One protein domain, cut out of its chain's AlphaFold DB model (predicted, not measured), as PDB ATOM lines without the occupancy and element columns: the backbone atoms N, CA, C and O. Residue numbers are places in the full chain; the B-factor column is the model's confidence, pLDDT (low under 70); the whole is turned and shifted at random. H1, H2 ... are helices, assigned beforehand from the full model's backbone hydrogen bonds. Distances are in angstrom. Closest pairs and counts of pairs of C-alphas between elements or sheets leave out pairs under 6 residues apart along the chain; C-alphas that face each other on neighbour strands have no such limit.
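AT A GLANCE: This is residues 126 to 179 of the 179 residues of an uncharacterized protein of Gemella palaticanis (UniProt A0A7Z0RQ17). This is one long helical hairpin: helix H1 runs out, a loop turns the chain round, and helix H2 folds back side by side with H1 along nearly the whole length. At the turn end, residues 148 to 153 of the loop stick out. The printed part has 54 residues with two named helices, H1 then H2, and no named strand; its class is all helix. It is loose, with a radius of gyration of the C-alphas of 13.0 A, and its outline is a rod spanning 40 by 15 by 13 A.

IN THESE COORDINATES: Start at Pro 126, with its C-alpha at (-47.251, -9.178, -18.195). Find C-alpha 129 at (-46.793, -7.164, -10.282); there H1 begins, and it runs through residues 129 to 147, 26.6 A from first to last C-alpha. Go on through the 11 residues after it to C-alpha 159 at (-55.240, -33.020, -1.431). From there H2, residues 159 to 178, runs 29.1 A to C-alpha 178 at (-37.531, -11.534, -9.797).

HOW THE PARTS SIT: Look at Ile 136 and Val 170: their C-alphas, 5.3 A apart, are the closest of H1 and H2. The two helices touch, with 15 pairs of C-alphas within 8 A. Their lines stand at a shallow tilt of 25 degrees, and they run opposite ways as a helical hairpin. Their centres are 9.4 A apart. In H1 every O i to N i+4 pair is within hydrogen-bond range; in H2 15 of 16 are.

THE WHOLE: The C-alphas of Asn 127 and Asp 152 are the two farthest apart, at 40.9 A, while those of Pro 126 and Ser 179, the chain's last residue, are 12.3 A apart. The printed part has no cut. The link from H1 to H2 is long, and its residues 148 to 153 stand free. In the B-factor column the mean pLDDT of the printed part is 83.3; you will find values under 70 at residue 149, residues 151 to 158 and residue 179.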
ATOM      1  N   PRO A 126     -48.088  -8.154 -18.815       93.81
ATOM      2  CA  PRO A 126     -47.251  -9.178 -18.195       93.81
ATOM      3  C   PRO A 126     -46.368  -8.677 -17.045       93.81
ATOM      4  O   PRO A 126     -45.927  -9.493 -16.243       93.81
ATOM      5  N   ASN A 127     -46.134  -7.372 -16.918       93.94
ATOM      6  CA  ASN A 127     -45.310  -6.791 -15.852       93.94
ATOM      7  C   ASN A 127     -46.165  -6.177 -14.728       93.94
ATOM      8  O   ASN A 127     -45.704  -5.301 -14.001       93.94
ATOM      9  N   TYR A 128     -47.440  -6.564 -14.623       95.06
ATOM     10  CA  TYR A 128     -48.339  -6.043 -13.598       95.06
ATOM     11  C   TYR A 128     -48.205  -6.823 -12.282       95.06
ATOM     12  O   TYR A 128     -48.964  -7.756 -11.999       95.06
ATOM     13  N   ASP A 129     -47.206  -6.438 -11.488       93.75
ATOM     14  CA  ASP A 129     -46.793  -7.164 -10.282       93.75
ATOM     15  C   ASP A 129     -47.871  -7.227  -9.198       93.75
ATOM     16  O   ASP A 129     -47.997  -8.261  -8.552       93.75
ATOM     17  N   ASP A 130     -48.712  -6.198  -9.041       93.50
ATOM     18  CA  ASP A 130     -49.793  -6.197  -8.041       93.50
ATOM     19  C   ASP A 130     -50.740  -7.397  -8.219       93.50
ATOM     20  O   ASP A 130     -51.132  -8.053  -7.249       93.50
ATOM     21  N   ALA A 131     -51.061  -7.754  -9.469       95.69
ATOM     22  CA  ALA A 131     -51.863  -8.940  -9.748       95.69
ATOM     23  C   ALA A 131     -51.105 -10.242  -9.488       95.69
ATOM     24  O   ALA A 131     -51.706 -11.201  -9.002       95.69
ATOM     25  N   ARG A 132     -49.799 -10.292  -9.779       94.88
ATOM     26  CA  ARG A 132     -48.963 -11.468  -9.491       94.88
ATOM     27  C   ARG A 132     -48.842 -11.710  -7.994       94.88
ATOM     28  O   ARG A 132     -49.083 -12.829  -7.546       94.88
ATOM     29  N   ILE A 133     -48.552 -10.660  -7.232       94.56
ATOM     30  CA  ILE A 133     -48.486 -10.687  -5.771       94.56
ATOM     31  C   ILE A 133     -49.818 -11.179  -5.210       94.56
ATOM     32  O   ILE A 133     -49.828 -12.135  -4.444       94.56
ATOM     33  N   TYR A 134     -50.947 -10.640  -5.675       95.06
ATOM     34  CA  TYR A 134     -52.259 -11.107  -5.224       95.06
ATOM     35  C   TYR A 134     -52.523 -12.589  -5.556       95.06
ATOM     36  O   TYR A 134     -53.060 -13.323  -4.730       95.06
ATOM     37  N   MET A 135     -52.135 -13.071  -6.747       94.75
ATOM     38  CA  MET A 135     -52.237 -14.501  -7.085       94.75
ATOM     39  C   MET A 135     -51.393 -15.374  -6.146       94.75
ATOM     40  O   MET A 135     -51.847 -16.446  -5.741       94.75
ATOM     41  N   ILE A 136     -50.183 -14.921  -5.804       93.62
ATOM     42  CA  ILE A 136     -49.296 -15.591  -4.851       93.62
ATOM     43  C   ILE A 136     -49.948 -15.629  -3.466       93.62
ATOM     44  O   ILE A 136     -50.079 -16.712  -2.904       93.62
ATOM     45  N   GLU A 137     -50.409 -14.488  -2.949       93.88
ATOM     46  CA  GLU A 137     -51.068 -14.373  -1.640       93.88
ATOM     47  C   GLU A 137     -52.279 -15.305  -1.532       93.88
ATOM     48  O   GLU A 137     -52.356 -16.102  -0.602       93.88
ATOM     49  N   VAL A 138     -53.176 -15.299  -2.524       92.12
ATOM     50  CA  VAL A 138     -54.362 -16.175  -2.536       92.12
ATOM     51  C   VAL A 138     -53.981 -17.657  -2.504       92.12
ATOM     52  O   VAL A 138     -54.650 -18.458  -1.848       92.12
ATOM     53  N   ASN A 139     -52.927 -18.052  -3.220       89.94
ATOM     54  CA  ASN A 139     -52.467 -19.439  -3.218       89.94
ATOM     55  C   ASN A 139     -51.763 -19.807  -1.904       89.94
ATOM     56  O   ASN A 139     -51.972 -20.910  -1.404       89.94
ATOM     57  N   LEU A 140     -50.978 -18.896  -1.321       90.75
ATOM     58  CA  LEU A 140     -50.354 -19.091  -0.011       90.75
ATOM     59  C   LEU A 140     -51.400 -19.206   1.104       90.75
ATOM     60  O   LEU A 140     -51.279 -20.088   1.947       90.75
ATOM     61  N   ASP A 141     -52.457 -18.394   1.073       89.00
ATOM     62  CA  ASP A 141     -53.569 -18.480   2.025       89.00
ATOM     63  C   ASP A 141     -54.305 -19.821   1.921       89.00
ATOM     64  O   ASP A 141     -54.668 -20.419   2.936       89.00
ATOM     65  N   ARG A 142     -54.499 -20.334   0.697       85.88
ATOM     66  CA  ARG A 142     -55.080 -21.668   0.473       85.88
ATOM     67  C   ARG A 142     -54.208 -22.770   1.055       85.88
ATOM     68  O   ARG A 142     -54.730 -23.627   1.761       85.88
ATOM     69  N   LEU A 143     -52.900 -22.714   0.803       85.69
ATOM     70  CA  LEU A 143     -51.936 -23.658   1.368       85.69
ATOM     71  C   LEU A 143     -51.932 -23.593   2.896       85.69
ATOM     72  O   LEU A 143     -51.979 -24.626   3.560       85.69
ATOM     73  N   TYR A 144     -51.928 -22.389   3.473       86.06
ATOM     74  CA  TYR A 144     -52.006 -22.204   4.921       86.06
ATOM     75  C   TYR A 144     -53.287 -22.818   5.499       86.06
ATOM     76  O   TYR A 144     -53.226 -23.536   6.495       86.06
ATOM     77  N   PHE A 145     -54.438 -22.589   4.861       82.69
ATOM     78  CA  PHE A 145     -55.709 -23.167   5.292       82.69
ATOM     79  C   PHE A 145     -55.709 -24.701   5.216       82.69
ATOM     80  O   PHE A 145     -56.069 -25.352   6.197       82.69
ATOM     81  N   ALA A 146     -55.264 -25.277   4.094       77.56
ATOM     82  CA  ALA A 146     -55.198 -26.727   3.890       77.56
ATOM     83  C   ALA A 146     -54.276 -27.414   4.913       77.56
ATOM     84  O   ALA A 146     -54.582 -28.479   5.446       77.56
ATOM     85  N   THR A 147     -53.169 -26.760   5.263       75.50
ATOM     86  CA  THR A 147     -52.156 -27.300   6.180       75.50
ATOM     87  C   THR A 147     -52.437 -27.020   7.662       75.50
ATOM     88  O   THR A 147     -51.768 -27.592   8.525       75.50
ATOM     89  N   HIS A 148     -53.452 -26.209   7.997       76.31
ATOM     90  CA  HIS A 148     -53.747 -25.781   9.375       76.31
ATOM     91  C   HIS A 148     -54.158 -26.929  10.326       76.31
ATOM     92  O   HIS A 148     -54.079 -26.774  11.544       76.31
ATOM     93  N   HIS A 149     -54.559 -28.090   9.791       65.44
ATOM     94  CA  HIS A 149     -54.980 -29.277  10.556       65.44
ATOM     95  C   HIS A 149     -54.147 -30.547  10.270       65.44
ATOM     96  O   HIS A 149     -54.619 -31.672  10.462       65.44
ATOM     97  N   LEU A 150     -52.895 -30.406   9.826       71.50
ATOM     98  CA  LEU A 150     -51.963 -31.543   9.728       71.50
ATOM     99  C   LEU A 150     -51.729 -32.179  11.123       71.50
ATOM    100  O   LEU A 150     -51.348 -31.432  12.027       71.50
ATOM    101  N   PRO A 151     -51.901 -33.513  11.350       60.75
ATOM    102  CA  PRO A 151     -52.038 -34.639  10.411       60.75
ATOM    103  C   PRO A 151     -53.385 -35.402  10.484       60.75
ATOM    104  O   PRO A 151     -53.435 -36.578  10.119       60.75
ATOM    105  N   ASP A 152     -54.475 -34.794  10.958       62.41
ATOM    106  CA  ASP A 152     -55.700 -35.561  11.246       62.41
ATOM    107  C   ASP A 152     -56.417 -36.062   9.970       62.41
ATOM    108  O   ASP A 152     -57.027 -37.138   9.990       62.41
ATOM    109  N   TYR A 153     -56.286 -35.345   8.842       60.62
ATOM    110  CA  TYR A 153     -56.984 -35.665   7.577       60.62
ATOM    111  C   TYR A 153     -56.186 -35.415   6.281       60.62
ATOM    112  O   TYR A 153     -56.575 -35.914   5.232       60.62
ATOM    113  N   TYR A 154     -55.045 -34.723   6.343       66.38
ATOM    114  CA  TYR A 154     -54.344 -34.172   5.167       66.38
ATOM    115  C   TYR A 154     -53.881 -35.204   4.117       66.38
ATOM    116  O   TYR A 154     -53.876 -34.920   2.929       66.38
ATOM    117  N   CYS A 155     -53.491 -36.418   4.525       63.19
ATOM    118  CA  CYS A 155     -52.858 -37.391   3.618       63.19
ATOM    119  C   CYS A 155     -53.804 -38.475   3.067       63.19
ATOM    120  O   CYS A 155     -53.318 -39.536   2.667       63.19
ATOM    121  N   LYS A 156     -55.132 -38.311   3.142       59.22
ATOM    122  CA  LYS A 156     -56.057 -39.418   2.822       59.22
ATOM    123  C   LYS A 156     -56.732 -39.346   1.455       59.22
ATOM    124  O   LYS A 156     -57.060 -40.409   0.937       59.22
ATOM    125  N   ASP A 157     -56.852 -38.167   0.844       67.81
ATOM    126  CA  ASP A 157     -57.747 -37.979  -0.309       67.81
ATOM    127  C   ASP A 157     -57.094 -37.314  -1.543       67.81
ATOM    128  O   ASP A 157     -57.791 -36.929  -2.481       67.81
ATOM    129  N   GLY A 158     -55.758 -37.217  -1.600       69.31
ATOM    130  CA  GLY A 158     -55.033 -36.649  -2.747       69.31
ATOM    131  C   GLY A 158     -54.920 -35.119  -2.737       69.31
ATOM    132  O   GLY A 158     -54.421 -34.539  -3.706       69.31
ATOM    133  N   GLU A 159     -55.359 -34.469  -1.654       74.94
ATOM    134  CA  GLU A 159     -55.240 -33.020  -1.431       74.94
ATOM    135  C   GLU A 159     -53.779 -32.554  -1.516       74.94
ATOM    136  O   GLU A 159     -53.491 -31.497  -2.078       74.94
ATOM    137  N   GLU A 160     -52.830 -33.403  -1.108       80.44
ATOM    138  CA  GLU A 160     -51.403 -33.108  -1.178       80.44
ATOM    139  C   GLU A 160     -50.902 -32.859  -2.611       80.44
ATOM    140  O   GLU A 160     -49.949 -32.109  -2.816       80.44
ATOM    141  N   GLN A 161     -51.541 -33.459  -3.623       83.31
ATOM    142  CA  GLN A 161     -51.165 -33.253  -5.025       83.31
ATOM    143  C   GLN A 161     -51.663 -31.913  -5.565       83.31
ATOM    144  O   GLN A 161     -50.984 -31.289  -6.381       83.31
ATOM    145  N   GLU A 162     -52.838 -31.456  -5.129       82.88
ATOM    146  CA  GLU A 162     -53.337 -30.120  -5.470       82.88
ATOM    147  C   GLU A 162     -52.485 -29.038  -4.791       82.88
ATOM    148  O   GLU A 162     -52.086 -28.075  -5.446       82.88
ATOM    149  N   ASP A 163     -52.082 -29.249  -3.538       84.50
ATOM    150  CA  ASP A 163     -51.193 -28.332  -2.818       84.50
ATOM    151  C   ASP A 163     -49.799 -28.241  -3.457       84.50
ATOM    152  O   ASP A 163     -49.232 -27.151  -3.580       84.50
ATOM    153  N   LEU A 164     -49.252 -29.351  -3.964       87.00
ATOM    154  CA  LEU A 164     -48.006 -29.324  -4.738       87.00
ATOM    155  C   LEU A 164     -48.147 -28.516  -6.040       87.00
ATOM    156  O   LEU A 164     -47.232 -27.768  -6.393       87.00
ATOM    157  N   LYS A 165     -49.290 -28.600  -6.740       88.56
ATOM    158  CA  LYS A 165     -49.558 -27.756  -7.923       88.56
ATOM    159  C   LYS A 165     -49.650 -26.277  -7.551       88.56
ATOM    160  O   LYS A 165     -49.167 -25.434  -8.307       88.56
ATOM    161  N   LEU A 166     -50.250 -25.953  -6.404       86.56
ATOM    162  CA  LEU A 166     -50.295 -24.580  -5.896       86.56
ATOM    163  C   LEU A 166     -48.888 -24.067  -5.571       86.56
ATOM    164  O   LEU A 166     -48.548 -22.964  -5.998       86.56
ATOM    165  N   CYS A 167     -48.051 -24.874  -4.907       88.56
ATOM    166  CA  CYS A 167     -46.643 -24.548  -4.650       88.56
ATOM    167  C   CYS A 167     -45.891 -24.232  -5.949       88.56
ATOM    168  O   CYS A 167     -45.212 -23.209  -6.043       88.56
ATOM    169  N   GLU A 168     -46.048 -25.078  -6.969       91.12
ATOM    170  CA  GLU A 168     -45.404 -24.875  -8.268       91.12
ATOM    171  C   GLU A 168     -45.933 -23.617  -8.972       91.12
ATOM    172  O   GLU A 168     -45.156 -22.841  -9.529       91.12
ATOM    173  N   SER A 169     -47.240 -23.340  -8.905       88.88
ATOM    174  CA  SER A 169     -47.796 -22.089  -9.434       88.88
ATOM    175  C   SER A 169     -47.235 -20.862  -8.713       88.88
ATOM    176  O   SER A 169     -46.914 -19.886  -9.382       88.88
ATOM    177  N   VAL A 170     -47.111 -20.894  -7.381       89.81
ATOM    178  CA  VAL A 170     -46.545 -19.786  -6.593       89.81
ATOM    179  C   VAL A 170     -45.095 -19.540  -6.994       89.81
ATOM    180  O   VAL A 170     -44.726 -18.405  -7.287       89.81
ATOM    181  N   LYS A 171     -44.287 -20.601  -7.077       91.56
ATOM    182  CA  LYS A 171     -42.884 -20.513  -7.487       91.56
ATOM    183  C   LYS A 171     -42.736 -19.881  -8.876       91.56
ATOM    184  O   LYS A 171     -41.969 -18.936  -9.028       91.56
ATOM    185  N   ASN A 172     -43.525 -20.340  -9.849       90.06
ATOM    186  CA  ASN A 172     -43.515 -19.799 -11.209       90.06
ATOM    187  C   ASN A 172     -43.886 -18.308 -11.267       90.06
ATOM    188  O   ASN A 172     -43.364 -17.579 -12.108       90.06
ATOM    189  N   GLU A 173     -44.803 -17.838 -10.418       89.25
ATOM    190  CA  GLU A 173     -45.157 -16.415 -10.368       89.25
ATOM    191  C   GLU A 173     -44.066 -15.571  -9.689       89.25
ATOM    192  O   GLU A 173     -43.772 -14.478 -10.168       89.25
ATOM    193  N   ILE A 174     -43.401 -16.087  -8.646       88.69
ATOM    194  CA  ILE A 174     -42.263 -15.416  -7.987       88.69
ATOM    195  C   ILE A 174     -41.078 -15.251  -8.950       88.69
ATOM    196  O   ILE A 174     -40.450 -14.190  -8.992       88.69
ATOM    197  N   GLU A 175     -40.773 -16.280  -9.742       90.56
ATOM    198  CA  GLU A 175     -39.678 -16.235 -10.722       90.56
ATOM    199  C   GLU A 175     -39.893 -15.129 -11.764       90.56
ATOM    200  O   GLU A 175     -38.937 -14.465 -12.148       90.56
ATOM    201  N   LYS A 176     -41.146 -14.859 -12.153       87.88
ATOM    202  CA  LYS A 176     -41.491 -13.795 -13.115       87.88
ATOM    203  C   LYS A 176     -41.384 -12.379 -12.546       87.88
ATOM    204  O   LYS A 176     -41.285 -11.442 -13.326       87.88
ATOM    205  N   ILE A 177     -41.447 -12.216 -11.223       84.88
ATOM    206  CA  ILE A 177     -41.259 -10.914 -10.554       84.88
ATOM    207  C   ILE A 177     -39.762 -10.616 -10.369       84.88
ATOM    208  O   ILE A 177     -39.342  -9.463 -10.345       84.88
ATOM    209  N   THR A 178     -38.947 -11.658 -10.186       76.50
ATOM    210  CA  THR A 178     -37.531 -11.534  -9.797       76.50
ATOM    211  C   THR A 178     -36.544 -11.572 -10.970       76.50
ATOM    212  O   THR A 178     -35.354 -11.338 -10.751       76.50
ATOM    213  N   SER A 179     -37.022 -11.854 -12.189       64.31
ATOM    214  CA  SER A 179     -36.260 -11.893 -13.449       64.31
ATOM    215  C   SER A 179     -36.200 -10.547 -14.163       64.31
ATOM    216  O   SER A 179     -35.097 -10.182 -14.628       64.31
TER     217      SER A 179